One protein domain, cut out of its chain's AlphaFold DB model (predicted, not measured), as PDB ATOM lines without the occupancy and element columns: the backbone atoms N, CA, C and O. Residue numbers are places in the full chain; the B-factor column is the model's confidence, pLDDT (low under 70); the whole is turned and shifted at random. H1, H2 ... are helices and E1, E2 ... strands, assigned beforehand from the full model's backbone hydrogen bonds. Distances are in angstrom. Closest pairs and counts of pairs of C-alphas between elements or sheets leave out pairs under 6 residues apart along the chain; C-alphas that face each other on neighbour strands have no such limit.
ATOM      1  N   GLN A 529      -1.325   8.176  17.559       88.94
ATOM      2  CA  GLN A 529      -1.920   7.140  18.382       88.94
ATOM      3  C   GLN A 529      -3.405   7.453  18.546       88.94
ATOM      4  O   GLN A 529      -3.772   8.536  19.005       88.94
ATOM      5  N   GLU A 530      -4.257   6.484  18.223       90.12
ATOM      6  CA  GLU A 530      -5.668   6.556  18.583       90.12
ATOM      7  C   GLU A 530      -5.863   6.210  20.063       90.12
ATOM      8  O   GLU A 530      -5.345   5.199  20.554       90.12
ATOM      9  N   VAL A 531      -6.637   7.031  20.773       90.25
ATOM     10  CA  VAL A 531      -6.920   6.870  22.205       90.25
ATOM     11  C   VAL A 531      -8.408   7.075  22.472       90.25
ATOM     12  O   VAL A 531      -9.019   8.004  21.950       90.25
ATOM     13  N   LYS A 532      -9.024   6.226  23.302       90.69
ATOM     14  CA  LYS A 532     -10.413   6.449  23.750       90.69
ATOM     15  C   LYS A 532     -10.474   7.662  24.672       90.69
ATOM     16  O   LYS A 532      -9.481   8.005  25.307       90.69
ATOM     17  N   PHE A 533     -11.642   8.266  24.855       91.06
ATOM     18  CA  PHE A 533     -11.778   9.352  25.825       91.06
ATOM     19  C   PHE A 533     -13.129   9.364  26.539       91.06
ATOM     20  O   PHE A 533     -14.076   8.688  26.149       91.06
ATOM     21  N   THR A 534     -13.190  10.082  27.659       90.94
ATOM     22  CA  THR A 534     -14.412  10.302  28.439       90.94
ATOM     23  C   THR A 534     -14.336  11.629  29.186       90.94
ATOM     24  O   THR A 534     -13.255  12.206  29.305       90.94
ATOM     25  N   PHE A 535     -15.461  12.065  29.750       92.31
ATOM     26  CA  PHE A 535     -15.562  13.309  30.506       92.31
ATOM     27  C   PHE A 535     -15.992  13.051  31.947       92.31
ATOM     28  O   PHE A 535     -16.951  12.321  32.194       92.31
ATOM     29  N   LEU A 536     -15.288  13.680  32.889       92.06
ATOM     30  CA  LEU A 536     -15.588  13.637  34.319       92.06
ATOM     31  C   LEU A 536     -15.920  15.051  34.799       92.06
ATOM     32  O   LEU A 536     -15.094  15.962  34.737       92.06
ATOM     33  N   LYS A 537     -17.150  15.238  35.272       93.25
ATOM     34  CA  LYS A 537     -17.714  16.540  35.620       93.25
ATOM     35  C   LYS A 537     -17.568  16.825  37.110       93.25
ATOM     36  O   LYS A 537     -18.055  16.062  37.943       93.25
ATOM     37  N   HIS A 538     -16.957  17.956  37.441       93.19
ATOM     38  CA  HIS A 538     -16.829  18.499  38.796       93.19
ATOM     39  C   HIS A 538     -17.839  19.624  38.993       93.19
ATOM     40  O   HIS A 538     -18.115  20.375  38.062       93.19
ATOM     41  N   LEU A 539     -18.381  19.787  40.198       92.44
ATOM     42  CA  LEU A 539     -19.252  20.924  40.515       92.44
ATOM     43  C   LEU A 539     -18.423  22.046  41.143       92.44
ATOM     44  O   LEU A 539     -17.673  21.789  42.078       92.44
ATOM     45  N   SER A 540     -18.610  23.303  40.732       89.56
ATOM     46  CA  SER A 540     -17.865  24.446  41.294       89.56
ATOM     47  C   SER A 540     -18.077  24.640  42.799       89.56
ATOM     48  O   SER A 540     -17.216  25.199  43.472       89.56
ATOM     49  N   ALA A 541     -19.198  24.156  43.342       88.69
ATOM     50  CA  ALA A 541     -19.482  24.152  44.778       88.69
ATOM     51  C   ALA A 541     -18.792  23.008  45.553       88.69
ATOM     52  O   ALA A 541     -18.670  23.092  46.773       88.69
ATOM     53  N   ALA A 542     -18.363  21.943  44.869       89.31
ATOM     54  CA  ALA A 542     -17.715  20.769  45.457       89.31
ATOM     55  C   ALA A 542     -16.675  20.170  44.483       89.31
ATOM     56  O   ALA A 542     -16.832  19.032  44.028       89.31
ATOM     57  N   PRO A 543     -15.622  20.930  44.136       85.94
ATOM     58  CA  PRO A 543     -14.740  20.581  43.025       85.94
ATOM     59  C   PRO A 543     -13.815  19.389  43.314       85.94
ATOM     60  O   PRO A 543     -13.220  18.863  42.392       85.94
ATOM     61  N   GLU A 544     -13.708  18.922  44.562       86.38
ATOM     62  CA  GLU A 544     -12.887  17.755  44.951       86.38
ATOM     63  C   GLU A 544     -13.475  16.395  44.527       86.38
ATOM     64  O   GLU A 544     -12.832  15.355  44.667       86.38
ATOM     65  N   SER A 545     -14.718  16.379  44.046       88.12
ATOM     66  CA  SER A 545     -15.450  15.173  43.650       88.12
ATOM     67  C   SER A 545     -16.013  15.320  42.247       88.12
ATOM     68  O   SER A 545     -16.433  16.410  41.859       88.12
ATOM     69  N   TRP A 546     -16.107  14.203  41.528       90.31
ATOM     70  CA  TRP A 546     -16.594  14.173  40.155       90.31
ATOM     71  C   TRP A 546     -17.725  13.168  39.959       90.31
ATOM     72  O   TRP A 546     -17.888  12.232  40.744       90.31
ATOM     73  N   LYS A 547     -18.494  13.381  38.891       91.19
ATOM     74  CA  LYS A 547     -19.561  12.500  38.406       91.19
ATOM     75  C   LYS A 547     -19.486  12.363  36.889       91.19
ATOM     76  O   LYS A 547     -18.859  13.188  36.221       91.19
ATOM     77  N   PHE A 548     -20.145  11.347  36.347       90.38
ATOM     78  CA  PHE A 548     -20.411  11.290  34.911       90.38
ATOM     79  C   PHE A 548     -21.464  12.328  34.485       90.38
ATOM     80  O   PHE A 548     -22.088  12.987  35.322       90.38
ATOM     81  N   LEU A 549     -21.629  12.490  33.170       89.75
ATOM     82  CA  LEU A 549     -22.669  13.341  32.592       89.75
ATOM     83  C   LEU A 549     -24.064  12.780  32.903       89.75
ATOM     84  O   LEU A 549     -24.270  11.565  32.928       89.75
ATOM     85  N   GLU A 550     -25.020  13.673  33.142       89.56
ATOM     86  CA  GLU A 550     -26.428  13.344  33.391       89.56
ATOM     87  C   GLU A 550     -27.222  13.325  32.078       89.56
ATOM     88  O   GLU A 550     -26.815  13.949  31.110       89.56
ATOM     89  N   GLY A 551     -28.362  12.622  32.026       86.19
ATOM     90  CA  GLY A 551     -29.142  12.394  30.793       86.19
ATOM     91  C   GLY A 551     -29.605  13.648  30.034       86.19
ATOM     92  O   GLY A 551     -29.968  13.547  28.869       86.19
ATOM     93  N   ASP A 552     -29.600  14.806  30.689       88.38
ATOM     94  CA  ASP A 552     -29.944  16.118  30.141       88.38
ATOM     95  C   ASP A 552     -28.706  16.951  29.763       88.38
ATOM     96  O   ASP A 552     -28.812  18.156  29.546       88.38
ATOM     97  N   GLU A 553     -27.520  16.345  29.724       90.62
ATOM     98  CA  GLU A 553     -26.253  17.020  29.463       90.62
ATOM     99  C   GLU A 553     -25.561  16.461  28.229       90.62
ATOM    100  O   GLU A 553     -25.663  15.277  27.917       90.62
ATOM    101  N   HIS A 554     -24.791  17.304  27.552       87.00
ATOM    102  CA  HIS A 554     -23.888  16.867  26.495       87.00
ATOM    103  C   HIS A 554     -22.646  17.757  26.440       87.00
ATOM    104  O   HIS A 554     -22.607  18.857  26.998       87.00
ATOM    105  N   ILE A 555     -21.609  17.251  25.781       88.00
ATOM    106  CA  ILE A 555     -20.328  17.925  25.605       88.00
ATOM    107  C   ILE A 555     -20.081  18.197  24.132       88.00
ATOM    108  O   ILE A 555     -20.324  17.337  23.287       88.00
ATOM    109  N   VAL A 556     -19.505  19.363  23.866       79.00
ATOM    110  CA  VAL A 556     -18.830  19.675  22.609       79.00
ATOM    111  C   VAL A 556     -17.365  19.954  22.922       79.00
ATOM    112  O   VAL A 556     -17.063  20.804  23.759       79.00
ATOM    113  N   MET A 557     -16.452  19.229  22.280       84.38
ATOM    114  CA  MET A 557     -15.011  19.371  22.468       84.38
ATOM    115  C   MET A 557     -14.309  19.613  21.137       84.38
ATOM    116  O   MET A 557     -14.506  18.860  20.188       84.38
ATOM    117  N   SER A 558     -13.416  20.599  21.103       75.81
ATOM    118  CA  SER A 558     -12.398  20.748  20.066       75.81
ATOM    119  C   SER A 558     -11.002  20.626  20.672       75.81
ATOM    120  O   SER A 558     -10.735  21.164  21.748       75.81
ATOM    121  N   ILE A 559     -10.106  19.950  19.965       84.31
ATOM    122  CA  ILE A 559      -8.694  19.797  20.318       84.31
ATOM    123  C   ILE A 559      -7.849  20.123  19.089       84.31
ATOM    124  O   ILE A 559      -8.147  19.622  18.011       84.31
ATOM    125  N   GLU A 560      -6.831  20.970  19.236       81.19
ATOM    126  CA  GLU A 560      -5.986  21.417  18.123       81.19
ATOM    127  C   GLU A 560      -4.500  21.459  18.507       81.19
ATOM    128  O   GLU A 560      -4.133  21.884  19.600       81.19
ATOM    129  N   HIS A 561      -3.636  21.063  17.579       85.50
ATOM    130  CA  HIS A 561      -2.199  21.307  17.568       85.50
ATOM    131  C   HIS A 561      -1.840  21.974  16.235       85.50
ATOM    132  O   HIS A 561      -2.331  21.542  15.199       85.50
ATOM    133  N   LYS A 562      -1.015  23.031  16.244       76.19
ATOM    134  CA  LYS A 562      -0.822  23.900  15.061       76.19
ATOM    135  C   LYS A 562       0.303  23.483  14.115       76.19
ATOM    136  O   LYS A 562       0.256  23.841  12.945       76.19
ATOM    137  N   ASP A 563       1.333  22.800  14.613       77.81
ATOM    138  CA  ASP A 563       2.496  22.410  13.803       77.81
ATOM    139  C   ASP A 563       3.209  21.183  14.410       77.81
ATOM    140  O   ASP A 563       3.980  21.350  15.360       77.81
ATOM    141  N   PRO A 564       2.922  19.951  13.942       83.19
ATOM    142  CA  PRO A 564       2.049  19.625  12.810       83.19
ATOM    143  C   PRO A 564       0.572  19.874  13.135       83.19
ATOM    144  O   PRO A 564       0.180  19.845  14.305       83.19
ATOM    145  N   GLU A 565      -0.235  20.106  12.102       76.12
ATOM    146  CA  GLU A 565      -1.678  20.300  12.249       76.12
ATOM    147  C   GLU A 565      -2.351  18.979  12.657       76.12
ATOM    148  O   GLU A 565      -2.349  18.010  11.899       76.12
ATOM    149  N   VAL A 566      -2.915  18.943  13.864       77.69
ATOM    150  CA  VAL A 566      -3.798  17.870  14.345       77.69
ATOM    151  C   VAL A 566      -5.026  18.533  14.926       77.69
ATOM    152  O   VAL A 566      -4.899  19.344  15.838       77.69
ATOM    153  N   SER A 567      -6.209  18.192  14.432       76.62
ATOM    154  CA  SER A 567      -7.457  18.748  14.945       76.62
ATOM    155  C   SER A 567      -8.525  17.675  15.078       76.62
ATOM    156  O   SER A 567      -8.707  16.867  14.171       76.62
ATOM    157  N   GLY A 568      -9.270  17.706  16.179       70.38
ATOM    158  CA  GLY A 568     -10.420  16.840  16.405       70.38
ATOM    159  C   GLY A 568     -11.605  17.627  16.950       70.38
ATOM    160  O   GLY A 568     -11.433  18.537  17.763       70.38
ATOM    161  N   PHE A 569     -12.810  17.264  16.513       73.00
ATOM    162  CA  PHE A 569     -14.069  17.800  17.021       73.00
ATOM    163  C   PHE A 569     -14.979  16.647  17.437       73.00
ATOM    164  O   PHE A 569     -15.224  15.730  16.651       73.00
ATOM    165  N   TYR A 570     -15.481  16.696  18.666       78.69
ATOM    166  CA  TYR A 570     -16.207  15.595  19.284       78.69
ATOM    167  C   TYR A 570     -17.459  16.100  19.988       78.69
ATOM    168  O   TYR A 570     -17.397  17.028  20.796       78.69
ATOM    169  N   THR A 571     -18.579  15.431  19.728       80.50
ATOM    170  CA  THR A 571     -19.797  15.555  20.531       80.50
ATOM    171  C   THR A 571     -19.920  14.311  21.395       80.50
ATOM    172  O   THR A 571     -19.723  13.199  20.900       80.50
ATOM    173  N   PHE A 572     -20.220  14.499  22.679       80.88
ATOM    174  CA  PHE A 572     -20.292  13.401  23.637       80.88
ATOM    175  C   PHE A 572     -21.540  13.497  24.513       80.88
ATOM    176  O   PHE A 572     -21.827  14.534  25.110       80.88
ATOM    177  N   THR A 573     -22.258  12.387  24.618       84.12
ATOM    178  CA  THR A 573     -23.508  12.238  25.367       84.12
ATOM    179  C   THR A 573     -23.361  11.211  26.504       84.12
ATOM    180  O   THR A 573     -22.450  10.380  26.499       84.12
ATOM    181  N   PRO A 574     -24.253  11.209  27.507       79.75
ATOM    182  CA  PRO A 574     -24.166  10.314  28.660       79.75
ATOM    183  C   PRO A 574     -24.205   8.829  28.284       79.75
ATOM    184  O   PRO A 574     -23.498   8.030  28.900       79.75
ATOM    185  N   GLU A 575     -24.965   8.453  27.249       71.38
ATOM    186  CA  GLU A 575     -25.055   7.071  26.748       71.38
ATOM    187  C   GLU A 575     -23.703   6.547  26.227       71.38
ATOM    188  O   GLU A 575     -23.385   5.359  26.343       71.38
ATOM    189  N   GLU A 576     -22.856   7.449  25.727       65.19
ATOM    190  CA  GLU A 576     -21.515   7.148  25.223       65.19
ATOM    191  C   GLU A 576     -20.505   6.917  26.357       65.19
ATOM    192  O   GLU A 576     -19.496   6.238  26.165       65.19
ATOM    193  N   THR A 577     -20.802   7.353  27.582       62.25
ATOM    194  CA  THR A 577     -19.968   7.088  28.771       62.25
ATOM    195  C   THR A 577     -19.756   5.594  29.020       62.25
ATOM    196  O   THR A 577     -18.675   5.179  29.441       62.25
ATOM    197  N   PHE A 578     -20.772   4.777  28.728       56.56
ATOM    198  CA  PHE A 578     -20.768   3.342  29.027       56.56
ATOM    199  C   PHE A 578     -20.540   2.457  27.793       56.56
ATOM    200  O   PHE A 578     -20.127   1.311  27.948       56.56
ATOM    201  N   ASN A 579     -20.762   2.989  26.584       54.88
ATOM    202  CA  ASN A 579     -20.721   2.232  25.326       54.88
ATOM    203  C   ASN A 579     -19.790   2.822  24.243       54.88
ATOM    204  O   ASN A 579     -19.751   2.277  23.136       54.88
ATOM    205  N   SER A 580     -19.068   3.923  24.495       55.88
ATOM    206  CA  SER A 580     -18.328   4.614  23.426       55.88
ATOM    207  C   SER A 580     -17.218   3.767  22.809       55.88
ATOM    208  O   SER A 580     -16.316   3.252  23.470       55.88
ATOM    209  N   LYS A 581     -17.274   3.687  21.476       67.38
ATOM    210  CA  LYS A 581     -16.154   3.315  20.604       67.38
ATOM    211  C   LYS A 581     -15.386   4.543  20.098       67.38
ATOM    212  O   LYS A 581     -14.501   4.373  19.270       67.38
ATOM    213  N   GLN A 582     -15.753   5.751  20.540       80.62
ATOM    214  CA  GLN A 582     -15.123   6.987  20.084       80.62
ATOM    215  C   GLN A 582     -13.644   7.004  20.493       80.62
ATOM    216  O   GLN A 582     -13.297   6.776  21.657       80.62
ATOM    217  N   THR A 583     -12.786   7.275  19.517       88.12
ATOM    218  CA  THR A 583     -11.350   7.481  19.683       88.12
ATOM    219  C   THR A 583     -10.979   8.864  19.166       88.12
ATOM    220  O   THR A 583     -11.692   9.463  18.361       88.12
ATOM    221  N   MET A 584      -9.875   9.393  19.677       87.12
ATOM    222  CA  MET A 584      -9.227  10.592  19.171       87.12
ATOM    223  C   MET A 584      -7.821  10.261  18.706       87.12
ATOM    224  O   MET A 584      -7.149   9.437  19.328       87.12
ATOM    225  N   GLU A 585      -7.385  10.907  17.634       89.81
ATOM    226  CA  GLU A 585      -6.016  10.806  17.149       89.81
ATOM    227  C   GLU A 585      -5.160  11.878  17.832       89.81
ATOM    228  O   GLU A 585      -5.479  13.066  17.791       89.81
ATOM    229  N   LEU A 586      -4.080  11.451  18.484       92.19
ATOM    230  CA  LEU A 586      -3.110  12.330  19.130       92.19
ATOM    231  C   LEU A 586      -1.711  12.042  18.589       92.19
ATOM    232  O   LEU A 586      -1.382  10.906  18.252       92.19
ATOM    233  N   LEU A 587      -0.853  13.061  18.562       92.44
ATOM    234  CA  LEU A 587       0.576  12.890  18.329       92.44
ATOM    235  C   LEU A 587       1.173  11.987  19.404       92.44
ATOM    236  O   LEU A 587       1.045  12.242  20.605       92.44
ATOM    237  N   ARG A 588       1.918  10.978  18.964       92.38
ATOM    238  CA  ARG A 588       2.742  10.141  19.830       92.38
ATOM    239  C   ARG A 588       4.086  10.832  20.089       92.38
ATOM    240  O   ARG A 588       5.145  10.317  19.738       92.38
ATOM    241  N   ALA A 589       4.027  12.029  20.663       91.50
ATOM    242  CA  ALA A 589       5.158  12.913  20.938       91.50
ATOM    243  C   ALA A 589       4.832  13.867  22.099       91.50
ATOM    244  O   ALA A 589       3.681  13.968  22.523       91.50
ATOM    245  N   ASP A 590       5.840  14.592  22.587       92.62
ATOM    246  CA  ASP A 590       5.608  15.762  23.435       92.62
ATOM    247  C   ASP A 590       4.848  16.819  22.622       92.62
ATOM    248  O   ASP A 590       5.379  17.356  21.650       92.62
ATOM    249  N   ALA A 591       3.615  17.115  23.021       92.56
ATOM    250  CA  ALA A 591       2.729  18.018  22.297       92.56
ATOM    251  C   ALA A 591       1.923  18.883  23.267       92.56
ATOM    252  O   ALA A 591       1.644  18.498  24.404       92.56
ATOM    253  N   THR A 592       1.559  20.084  22.827       93.75
ATOM    254  CA  THR A 592       0.662  20.969  23.579       93.75
ATOM    255  C   THR A 592      -0.556  21.259  22.736       93.75
ATOM    256  O   THR A 592      -0.447  21.920  21.705       93.75
ATOM    257  N   TYR A 593      -1.704  20.782  23.192       91.00
ATOM    258  CA  TYR A 593      -2.960  20.964  22.492       91.00
ATOM    259  C   TYR A 593      -3.722  22.157  23.052       91.00
ATOM    260  O   TYR A 593      -3.828  22.316  24.269       91.00
ATOM    261  N   ASP A 594      -4.289  22.972  22.175       83.81
ATOM    262  CA  ASP A 594      -5.337  23.915  22.533       83.81
ATOM    263  C   ASP A 594      -6.651  23.116  22.626       83.81
ATOM    264  O   ASP A 594      -7.173  22.628  21.624       83.81
ATOM    265  N   VAL A 595      -7.153  22.918  23.848       87.00
ATOM    266  CA  VAL A 595      -8.357  22.125  24.129       87.00
ATOM    267  C   VAL A 595      -9.467  23.043  24.634       87.00
ATOM    268  O   VAL A 595      -9.277  23.859  25.540       87.00
ATOM    269  N   ASN A 596     -10.645  22.903  24.038       83.69
ATOM    270  CA  ASN A 596     -11.852  23.625  24.407       83.69
ATOM    271  C   ASN A 596     -12.991  22.623  24.551       83.69
ATOM    272  O   ASN A 596     -13.380  21.972  23.587       83.69
ATOM    273  N   ILE A 597     -13.501  22.493  25.767       88.00
ATOM    274  CA  ILE A 597     -14.567  21.574  26.134       88.00
ATOM    275  C   ILE A 597     -15.700  22.407  26.713       88.00
ATOM    276  O   ILE A 597     -15.492  23.149  27.671       88.00
ATOM    277  N   MET A 598     -16.903  22.254  26.174       84.75
ATOM    278  CA  MET A 598     -18.108  22.932  26.638       84.75
ATOM    279  C   MET A 598     -19.123  21.917  27.130       84.75
ATOM    280  O   MET A 598     -19.430  20.963  26.424       84.75
ATOM    281  N   LEU A 599     -19.657  22.158  28.325       90.94
ATOM    282  CA  LEU A 599     -20.748  21.405  28.925       90.94
ATOM    283  C   LEU A 599     -22.055  22.165  28.753       90.94
ATOM    284  O   LEU A 599     -22.224  23.264  29.292       90.94
ATOM    285  N   PHE A 600     -22.989  21.523  28.067       86.62
ATOM    286  CA  PHE A 600     -24.351  21.988  27.891       86.62
ATOM    287  C   PHE A 600     -25.304  21.177  28.759       86.62
ATOM    288  O   PHE A 600     -25.100  19.980  28.970       86.62
ATOM    289  N   LYS A 601     -26.341  21.845  29.268       88.06
ATOM    290  CA  LYS A 601     -27.459  21.222  29.978       88.06
ATOM    291  C   LYS A 601     -28.768  21.724  29.386       88.06
ATOM    292  O   LYS A 601     -28.940  22.936  29.229       88.06
ATOM    293  N   GLN A 602     -29.679  20.801  29.118       83.38
ATOM    294  CA  GLN A 602     -31.004  21.096  28.605       83.38
ATOM    295  C   GLN A 602     -31.834  21.783  29.696       83.38
ATOM    296  O   GLN A 602     -32.121  21.211  30.749       83.38
ATOM    297  N   ILE A 603     -32.205  23.040  29.457       78.50
ATOM    298  CA  ILE A 603     -32.992  23.867  30.386       78.50
ATOM    299  C   ILE A 603     -34.434  24.089  29.907       78.50
ATOM    300  O   ILE A 603     -35.277  24.535  30.689       78.50
ATOM    301  N   GLY A 604     -34.743  23.718  28.661       74.75
ATOM    302  CA  GLY A 604     -36.080  23.745  28.072       74.75
ATOM    303  C   GLY A 604     -36.250  22.700  26.957       74.75
ATOM    304  O   GLY A 604     -35.297  22.000  26.627       74.75
ATOM    305  N   PRO A 605     -37.452  22.572  26.360       60.19
ATOM    306  CA  PRO A 605     -37.734  21.573  25.322       60.19
ATOM    307  C   PRO A 605     -36.783  21.631  24.117       60.19
ATOM    308  O   PRO A 605     -36.458  20.581  23.579       60.19
ATOM    309  N   ASP A 606     -36.293  22.828  23.776       63.41
ATOM    310  CA  ASP A 606     -35.376  23.098  22.658       63.41
ATOM    311  C   ASP A 606     -34.286  24.122  23.052       63.41
ATOM    312  O   ASP A 606     -33.804  24.888  22.219       63.41
ATOM    313  N   GLU A 607     -33.952  24.216  24.344       66.06
ATOM    314  CA  GLU A 607     -33.001  25.212  24.854       66.06
ATOM    315  C   GLU A 607     -31.922  24.548  25.709       66.06
ATOM    316  O   GLU A 607     -32.211  23.982  26.768       66.06
ATOM    317  N   ASP A 608     -30.677  24.679  25.256       76.19
ATOM    318  CA  ASP A 608     -29.482  24.251  25.970       76.19
ATOM    319  C   ASP A 608     -28.725  25.464  26.502       76.19
ATOM    320  O   ASP A 608     -28.440  26.420  25.777       76.19
ATOM    321  N   ALA A 609     -28.347  25.413  27.776       78.44
ATOM    322  CA  ALA A 609     -27.464  26.403  28.371       78.44
ATOM    323  C   ALA A 609     -26.054  25.835  28.511       78.44
ATOM    324  O   ALA A 609     -25.869  24.724  29.007       78.44
ATOM    325  N   MET A 610     -25.044  26.631  28.151       83.19
ATOM    326  CA  MET A 610     -23.660  26.346  28.526       83.19
ATOM    327  C   MET A 610     -23.516  26.533  30.039       83.19
ATOM    328  O   MET A 610     -23.569  27.652  30.550       83.19
ATOM    329  N   VAL A 611     -23.337  25.433  30.764       90.06
ATOM    330  CA  VAL A 611     -23.270  25.418  32.233       90.06
ATOM    331  C   VAL A 611     -21.854  25.198  32.760       90.06
ATOM    332  O   VAL A 611     -21.641  25.229  33.974       90.06
ATOM    333  N   GLY A 612     -20.873  24.976  31.883       90.75
ATOM    334  CA  GLY A 612     -19.494  24.727  32.283       90.75
ATOM    335  C   GLY A 612     -18.604  24.216  31.156       90.75
ATOM    336  O   GLY A 612     -18.952  24.322  29.985       90.75
ATOM    337  N   GLY A 613     -17.461  23.637  31.523       92.00
ATOM    338  CA  GLY A 613     -16.489  23.071  30.594       92.00
ATOM    339  C   GLY A 613     -15.042  23.234  31.066       92.00
ATOM    340  O   GLY A 613     -14.781  23.292  32.268       92.00
ATOM    341  N   TRP A 614     -14.104  23.300  30.127       93.00
ATOM    342  CA  TRP A 614     -12.679  23.546  30.359       93.00
ATOM    343  C   TRP A 614     -12.057  24.144  29.094       93.00
ATOM    344  O   TRP A 614     -12.298  23.639  28.002       93.00
ATOM    345  N   ILE A 615     -11.268  25.212  29.219       86.06
ATOM    346  CA  ILE A 615     -10.568  25.835  28.088       86.06
ATOM    347  C   ILE A 615      -9.123  26.104  28.485       86.06
ATOM    348  O   ILE A 615      -8.858  26.799  29.468       86.06
ATOM    349  N   GLY A 616      -8.177  25.622  27.689       87.75
ATOM    350  CA  GLY A 616      -6.773  25.922  27.911       87.75
ATOM    351  C   GLY A 616      -5.823  25.054  27.109       87.75
ATOM    352  O   GLY A 616      -6.197  24.399  26.142       87.75
ATOM    353  N   LYS A 617      -4.562  25.078  27.536       90.75
ATOM    354  CA  LYS A 617      -3.503  24.264  26.947       90.75
ATOM    355  C   LYS A 617      -3.356  22.971  27.721       90.75
ATOM    356  O   LYS A 617      -3.188  23.006  28.940       90.75
ATOM    357  N   TRP A 618      -3.432  21.855  27.014       93.38
ATOM    358  CA  TRP A 618      -3.200  20.530  27.558       93.38
ATOM    359  C   TRP A 618      -1.854  20.016  27.058       93.38
ATOM    360  O   TRP A 618      -1.672  19.730  25.874       93.38
ATOM    361  N   GLU A 619      -0.886  19.964  27.968       93.31
ATOM    362  CA  GLU A 619       0.437  19.416  27.694       93.31
ATOM    363  C   GLU A 619       0.402  17.899  27.866       93.31
ATOM    364  O   GLU A 619      -0.004  17.398  28.914       93.31
ATOM    365  N   VAL A 620       0.842  17.183  26.836       92.31
ATOM    366  CA  VAL A 620       0.921  15.723  26.811       92.31
ATOM    367  C   VAL A 620       2.371  15.328  26.603       92.31
ATOM    368  O   VAL A 620       3.032  15.828  25.689       92.31
ATOM    369  N   LYS A 621       2.879  14.435  27.456       91.81
ATOM    370  CA  LYS A 621       4.235  13.894  27.324       91.81
ATOM    371  C   LYS A 621       4.249  12.578  26.563       91.81
ATOM    372  O   LYS A 621       3.340  11.757  26.705       91.81
ATOM    373  N   TYR A 622       5.325  12.338  25.816       88.69
ATOM    374  CA  TYR A 622       5.529  11.094  25.071       88.69
ATOM    375  C   TYR A 622       5.344   9.846  25.956       88.69
ATOM    376  O   TYR A 622       4.614   8.926  25.595       88.69
ATOM    377  N   ASP A 623       5.940   9.843  27.153       87.12
ATOM    378  CA  ASP A 623       5.872   8.713  28.093       87.12
ATOM    379  C   ASP A 623       4.452   8.447  28.630       87.12
ATOM    380  O   ASP A 623       4.160   7.362  29.144       87.12
ATOM    381  N   GLU A 624       3.556   9.430  28.546       87.56
ATOM    382  CA  GLU A 624       2.160   9.296  28.962       87.56
ATOM    383  C   GLU A 624       1.306   8.737  27.823       87.56
ATOM    384  O   GLU A 624       0.506   7.831  28.056       87.56
ATOM    385  N   ILE A 625       1.517   9.228  26.598       88.25
ATOM    386  CA  ILE A 625       0.713   8.865  25.426       88.25
ATOM    387  C   ILE A 625       1.126   7.533  24.785       88.25
ATOM    388  O   ILE A 625       0.282   6.840  24.224       88.25
ATOM    389  N   ALA A 626       2.401   7.134  24.889       84.25
ATOM    390  CA  ALA A 626       2.942   5.981  24.163       84.25
ATOM    391  C   ALA A 626       2.267   4.634  24.489       84.25
ATOM    392  O   ALA A 626       2.302   3.748  23.636       84.25
ATOM    393  N   ASP A 627       1.665   4.510  25.680       83.50
ATOM    394  CA  ASP A 627       0.921   3.336  26.165       83.50
ATOM    395  C   ASP A 627      -0.515   3.700  26.611       83.50
ATOM    396  O   ASP A 627      -1.132   3.000  27.425       83.50
ATOM    397  N   ALA A 628      -1.040   4.838  26.148       87.06
ATOM    398  CA  ALA A 628      -2.352   5.324  26.554       87.06
ATOM    399  C   ALA A 628      -3.478   4.484  25.937       87.06
ATOM    400  O   ALA A 628      -3.533   4.275  24.729       87.06
ATOM    401  N   SER A 629      -4.424   4.044  26.767       86.50
ATOM    402  CA  SER A 629      -5.673   3.414  26.309       86.50
ATOM    403  C   SER A 629      -6.844   4.393  26.317       86.50
ATOM    404  O   SER A 629      -7.782   4.248  25.528       86.50
ATOM    405  N   LYS A 630      -6.812   5.364  27.240       89.31
ATOM    406  CA  LYS A 630      -7.922   6.276  27.500       89.31
ATOM    407  C   LYS A 630      -7.453   7.623  28.059       89.31
ATOM    408  O   LYS A 630      -6.584   7.656  28.929       89.31
ATOM    409  N   VAL A 631      -8.096   8.705  27.631       92.25
ATOM    410  CA  VAL A 631      -7.988  10.050  28.211       92.25
ATOM    411  C   VAL A 631      -9.254  10.382  29.009       92.25
ATOM    412  O   VAL A 631     -10.376  10.193  28.542       92.25
ATOM    413  N   GLU A 632      -9.089  10.868  30.231       92.44
ATOM    414  CA  GLU A 632     -10.164  11.372  31.085       92.44
ATOM    415  C   GLU A 632     -10.090  12.899  31.119       92.44
ATOM    416  O   GLU A 632      -9.207  13.478  31.753       92.44
ATOM    417  N   PHE A 633     -11.029  13.565  30.450       94.00
ATOM    418  CA  PHE A 633     -11.136  15.016  30.477       94.00
ATOM    419  C   PHE A 633     -11.970  15.461  31.675       94.00
ATOM    420  O   PHE A 633     -13.190  15.303  31.718       94.00
ATOM    421  N   HIS A 634     -11.298  16.024  32.671       94.31
ATOM    422  CA  HIS A 634     -11.956  16.662  33.804       94.31
ATOM    423  C   HIS A 634     -12.467  18.052  33.405       94.31
ATOM    424  O   HIS A 634     -11.708  18.855  32.867       94.31
ATOM    425  N   ILE A 635     -13.731  18.343  33.705       94.56
ATOM    426  CA  ILE A 635     -14.398  19.615  33.389       94.56
ATOM    427  C   ILE A 635     -15.138  20.166  34.606       94.56
ATOM    428  O   ILE A 635     -15.494  19.410  35.510       94.56
ATOM    429  N   ILE A 636     -15.412  21.470  34.623       93.94
ATOM    430  CA  ILE A 636     -16.103  22.134  35.734       93.94
ATOM    431  C   ILE A 636     -17.506  22.596  35.324       93.94
ATOM    432  O   ILE A 636     -17.677  23.225  34.287       93.94
ATOM    433  N   GLN A 637     -18.517  22.325  36.146       93.31
ATOM    434  CA  GLN A 637     -19.879  22.846  36.016       93.31
ATOM    435  C   GLN A 637     -20.113  23.948  37.052       93.31
ATOM    436  O   GLN A 637     -19.847  23.760  38.242       93.31
ATOM    437  N   ARG A 638     -20.667  25.084  36.622       90.31
ATOM    438  CA  ARG A 638     -21.014  26.198  37.506       90.31
ATOM    439  C   ARG A 638     -22.232  25.855  38.367       90.31
ATOM    440  O   ARG A 638     -23.259  25.390  37.875       90.31
ATOM    441  N   VAL A 639     -22.130  26.152  39.658       88.50
ATOM    442  CA  VAL A 639     -23.222  26.096  40.633       88.50
ATOM    443  C   VAL A 639     -23.262  27.425  41.407       88.50
ATOM    444  O   VAL A 639     -22.257  27.768  42.035       88.50
ATOM    445  N   PRO A 640     -24.389  28.170  41.408       87.19
ATOM    446  CA  PRO A 640     -25.658  27.859  40.737       87.19
ATOM    447  C   PRO A 640     -25.571  27.974  39.204       87.19
ATOM    448  O   PRO A 640     -24.713  28.682  38.682       87.19
ATOM    449  N   LEU A 641     -26.478  27.287  38.499       87.38
ATOM    450  CA  LEU A 641     -26.586  27.359  37.036       87.38
ATOM    451  C   LEU A 641     -26.797  28.810  36.560       87.38
ATOM    452  O   LEU A 641     -27.480  29.569  37.259       87.38
ATOM    453  N   PRO A 642     -26.248  29.192  35.393       82.12
ATOM    454  CA  PRO A 642     -26.363  30.547  34.861       82.12
ATOM    455  C   PRO A 642     -27.822  30.925  34.567       82.12
ATOM    456  O   PRO A 642     -28.592  30.100  34.078       82.12
ATOM    457  N   ARG A 643     -28.220  32.168  34.883       77.31
ATOM    458  CA  ARG A 643     -29.595  32.682  34.684       77.31
ATOM    459  C   ARG A 643     -29.671  33.951  33.825       77.31
ATOM    460  O   ARG A 643     -30.759  34.497  33.657       77.31
ATOM    461  N   GLY A 644     -28.544  34.430  33.300       71.50
ATOM    462  CA  GLY A 644     -28.473  35.585  32.402       71.50
ATOM    463  C   GLY A 644     -27.060  35.840  31.872       71.50
ATOM    464  O   GLY A 644     -26.105  35.196  32.302       71.50
ATOM    465  N   ASP A 645     -26.919  36.803  30.960       68.56
ATOM    466  CA  ASP A 645     -25.692  37.064  30.182       68.56
ATOM    467  C   ASP A 645     -24.423  37.218  31.034       68.56
ATOM    468  O   ASP A 645     -23.358  36.709  30.688       68.56
ATOM    469  N   MET A 646     -24.531  37.876  32.191       70.88
ATOM    470  CA  MET A 646     -23.400  38.045  33.111       70.88
ATOM    471  C   MET A 646     -22.943  36.722  33.735       70.88
ATOM    472  O   MET A 646     -21.741  36.510  33.897       70.88
ATOM    473  N   ASP A 647     -23.868  35.805  34.035       74.50
ATOM    474  CA  ASP A 647     -23.511  34.483  34.554       74.50
ATOM    475  C   ASP A 647     -22.801  33.641  33.490       74.50
ATOM    476  O   ASP A 647     -21.908  32.861  33.824       74.50
ATOM    477  N   PHE A 648     -23.151  33.806  32.210       72.62
ATOM    478  CA  PHE A 648     -22.451  33.141  31.108       72.62
ATOM    479  C   PHE A 648     -21.008  33.631  30.978       72.62
ATOM    480  O   PHE A 648     -20.092  32.817  30.859       72.62
ATOM    481  N   VAL A 649     -20.784  34.944  31.084       72.69
ATOM    482  CA  VAL A 649     -19.434  35.530  31.076       72.69
ATOM    483  C   VAL A 649     -18.595  34.996  32.240       72.69
ATOM    484  O   VAL A 649     -17.435  34.627  32.056       72.69
ATOM    485  N   GLU A 650     -19.170  34.901  33.438       77.75
ATOM    486  CA  GLU A 650     -18.468  34.319  34.581       77.75
ATOM    487  C   GLU A 650     -18.234  32.807  34.432       77.75
ATOM    488  O   GLU A 650     -17.182  32.315  34.837       77.75
ATOM    489  N   THR A 651     -19.171  32.067  33.830       80.81
ATOM    490  CA  THR A 651     -18.998  30.639  33.495       80.81
ATOM    491  C   THR A 651     -17.820  30.455  32.542       80.81
ATOM    492  O   THR A 651     -16.957  29.613  32.776       80.81
ATOM    493  N   TYR A 652     -17.709  31.302  31.520       79.19
ATOM    494  CA  TYR A 652     -16.583  31.285  30.591       79.19
ATOM    495  C   TYR A 652     -15.247  31.634  31.273       79.19
ATOM    496  O   TYR A 652     -14.227  30.971  31.059       79.19
ATOM    497  N   MET A 653     -15.235  32.641  32.155       80.12
ATOM    498  CA  MET A 653     -14.048  32.961  32.962       80.12
ATOM    499  C   MET A 653     -13.638  31.801  33.881       80.12
ATOM    500  O   MET A 653     -12.448  31.571  34.090       80.12
ATOM    501  N   MET A 654     -14.608  31.048  34.401       85.44
ATOM    502  CA  MET A 654     -14.374  29.857  35.217       85.44
ATOM    503  C   MET A 654     -13.670  28.752  34.415       85.44
ATOM    504  O   MET A 654     -12.729  28.141  34.912       85.44
ATOM    505  N   MET A 655     -14.088  28.532  33.166       85.75
ATOM    506  CA  MET A 655     -13.536  27.501  32.276       85.75
ATOM    507  C   MET A 655     -12.110  27.807  31.809       85.75
ATOM    508  O   MET A 655     -11.333  26.886  31.580       85.75
ATOM    509  N   THR A 656     -11.768  29.089  31.661       82.69
ATOM    510  CA  THR A 656     -10.458  29.547  31.158       82.69
ATOM    511  C   THR A 656      -9.403  29.711  32.255       82.69
ATOM    512  O   THR A 656      -8.210  29.801  31.960       82.69
ATOM    513  N   ASN A 657      -9.807  29.758  33.529       82.19
ATOM    514  CA  ASN A 657      -8.902  29.989  34.652       82.19
ATOM    515  C   ASN A 657      -8.673  28.719  35.484       82.19
ATOM    516  O   ASN A 657      -9.252  28.531  36.555       82.19
ATOM    517  N   GLN A 658      -7.738  27.887  35.023       75.81
ATOM    518  CA  GLN A 658      -7.357  26.622  35.663       75.81
ATOM    519  C   GLN A 658      -6.864  26.780  37.115       75.81
ATOM    520  O   GLN A 658      -6.960  25.847  37.908       75.81
ATOM    521  N   SER A 659      -6.377  27.965  37.509       78.25
ATOM    522  CA  SER A 659      -5.924  28.204  38.890       78.25
ATOM    523  C   SER A 659      -7.060  28.211  39.919       78.25
ATOM    524  O   SER A 659      -6.808  28.012  41.107       78.25
ATOM    525  N   LEU A 660      -8.306  28.414  39.472       76.94
ATOM    526  CA  LEU A 660      -9.485  28.368  40.339       76.94
ATOM    527  C   LEU A 660      -9.841  26.937  40.753       76.94
ATOM    528  O   LEU A 660     -10.410  26.749  41.826       76.94
ATOM    529  N   PHE A 661      -9.489  25.948  39.924       81.06
ATOM    530  CA  PHE A 661      -9.815  24.542  40.141       81.06
ATOM    531  C   PHE A 661      -8.605  23.641  39.840       81.06
ATOM    532  O   PHE A 661      -8.593  22.934  38.829       81.06
ATOM    533  N   PRO A 662      -7.574  23.632  40.709       81.31
ATOM    534  CA  PRO A 662      -6.355  22.845  40.497       81.31
ATOM    535  C   PRO A 662      -6.586  21.326  40.418       81.31
ATOM    536  O   PRO A 662      -5.714  20.608  39.944       81.31
ATOM    537  N   GLN A 663      -7.737  20.836  40.879       79.50
ATOM    538  CA  GLN A 663      -8.154  19.433  40.838       79.50
ATOM    539  C   GLN A 663      -8.829  19.020  39.514       79.50
ATOM    540  O   GLN A 663      -9.028  17.831  39.257       79.50
ATOM    541  N   VAL A 664      -9.143  19.981  38.638       84.44
ATOM    542  CA  VAL A 664      -9.691  19.737  37.296       84.44
ATOM    543  C   VAL A 664      -8.525  19.590  36.315       84.44
ATOM    544  O   VAL A 664      -8.195  20.497  35.553       84.44
ATOM    545  N   GLN A 665      -7.863  18.435  36.382       86.69
ATOM    546  CA  GLN A 665      -6.744  18.072  35.511       86.69
ATOM    547  C   GLN A 665      -7.102  16.854  34.671       86.69
ATOM    548  O   GLN A 665      -7.676  15.894  35.178       86.69
ATOM    549  N   HIS A 666      -6.779  16.897  33.381       92.56
ATOM    550  CA  HIS A 666      -6.995  15.768  32.484       92.56
ATOM    551  C   HIS A 666      -6.010  14.639  32.807       92.56
ATOM    552  O   HIS A 666      -4.841  14.896  33.097       92.56
ATOM    553  N   VAL A 667      -6.477  13.393  32.765       90.06
ATOM    554  CA  VAL A 667      -5.697  12.219  33.182       90.06
ATOM    555  C   VAL A 667      -5.567  11.237  32.025       90.06
ATOM    556  O   VAL A 667      -6.561  10.843  31.419       90.06
ATOM    557  N   ILE A 668      -4.344  10.789  31.745       89.44
ATOM    558  CA  ILE A 668      -4.071   9.729  30.768       89.44
ATOM    559  C   ILE A 668      -3.965   8.390  31.508       89.44
ATOM    560  O   ILE A 668      -3.218   8.255  32.480       89.44
ATOM    561  N   ARG A 669      -4.733   7.386  31.073       87.81
ATOM    562  CA  ARG A 669      -4.791   6.050  31.686       87.81
ATOM    563  C   ARG A 669      -4.098   5.002  30.822       87.81
ATOM    564  O   ARG A 669      -4.175   5.031  29.594       87.81
ATOM    565  N   ARG A 670      -3.484   4.026  31.499       85.19
ATOM    566  CA  ARG A 670      -2.899   2.817  30.903       85.19
ATOM    567  C   ARG A 670      -3.797   1.611  31.218       85.19
ATOM    568  O   ARG A 670      -4.017   1.308  32.390       85.19
ATOM    569  N   GLY A 671      -4.294   0.920  30.189       66.62
ATOM    570  CA  GLY A 671      -5.190  -0.246  30.298       66.62
ATOM    571  C   GLY A 671      -6.695   0.085  30.385       66.62
ATOM    572  O   GLY A 671      -7.084   1.215  30.653       66.62
TER     573      GLY A 671
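This is residues 529 to 671 of the 693 residues of an uncharacterized protein of Candidatus Woesearchaeota archaeon (UniProt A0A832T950). A twisted sheet of nine strands curls over into a narrow, incompletely closed barrel: E4, E3, E6 and E7 make one wall, and E8, E1 and E5 make the other, with E5 coming back toward E4. The 12-residue helix H3 packs along E7, and the long hairpin of E6 and E7 reaches out at one end. The printed part has 143 residues, with three named helices and nine named strands in the order E1 E2 E3 E4 H1 E5 E6 E7 H2 E8 H3 E9 along the chain; the class is mixed, helices and strands. The sheet is branched and mixed: E1 and E8 are parallel, the other neighbour pairs antiparallel. The whole is compact, with a radius of gyration of the C-alphas of 15.0 A and spans of 43 by 32 by 29 A.

Start at E1, residues 529 to 539. On one side of it find E2, residues 542 to 547, a hairpin with it (N 537 and O 547, 2.8 A), and E5, residues 583 to 587 (N 531 and O 584, 2.9 A). On the other side is E8, residues 630 to 637, parallel at 25 degrees (N 536 and O 633, 2.9 A). E3, residues 553 to 562, and E4, residues 565 to 572, form a hairpin (N 557 and O 570, 2.8 A). The closest C-alphas of E4 and E5, Gly 568 and Met 584, are 6.9 A apart. E4 lies on one side of E3, and on the other side is E6, residues 591 to 604 (N 558 and O 596, 2.8 A), which forms a hairpin with E7, residues 607 to 620 (N 597 and O 614, 2.8 A). E7 bends by 57 degrees at residue 617 and pairs with E8 (N 613 and O 636, 2.8 A). E9, residues 667 to 669, also pairs with E8 (N 632 and O 667, 2.8 A). H3, residues 645 to 656, is on the sheet at a height of 9.0 A, over E7 and along it at 9 degrees on the local plane; it is only just not over E6, on which 2 of its C-alphas fall. Its closest C-alphas to E7 are Met 655 and Trp 614, 4.5 A. H1, residues 576 to 579, and H2, residues 622 to 625, only graze the sheet. Every O i to N i+4 pair is within hydrogen-bond range in H3; H1 and H2 are too short for one.

Find C-alpha 529 at (-1.920, 7.140, 18.382); E1 runs 31.3 A. E3 spans 30.0 A, E6 39.7 A, E7 35.3 A and H3 17.0 A. E9 ends at C-alpha 669, (-4.791, 6.050, 31.686).

The farthest C-alphas, Pro 605 and Asp 623, are 45.5 A apart. The printed part has no cut and no long link. Look for pLDDT under 70 at residues 576 to 581, 605 to 607, 645 and 671.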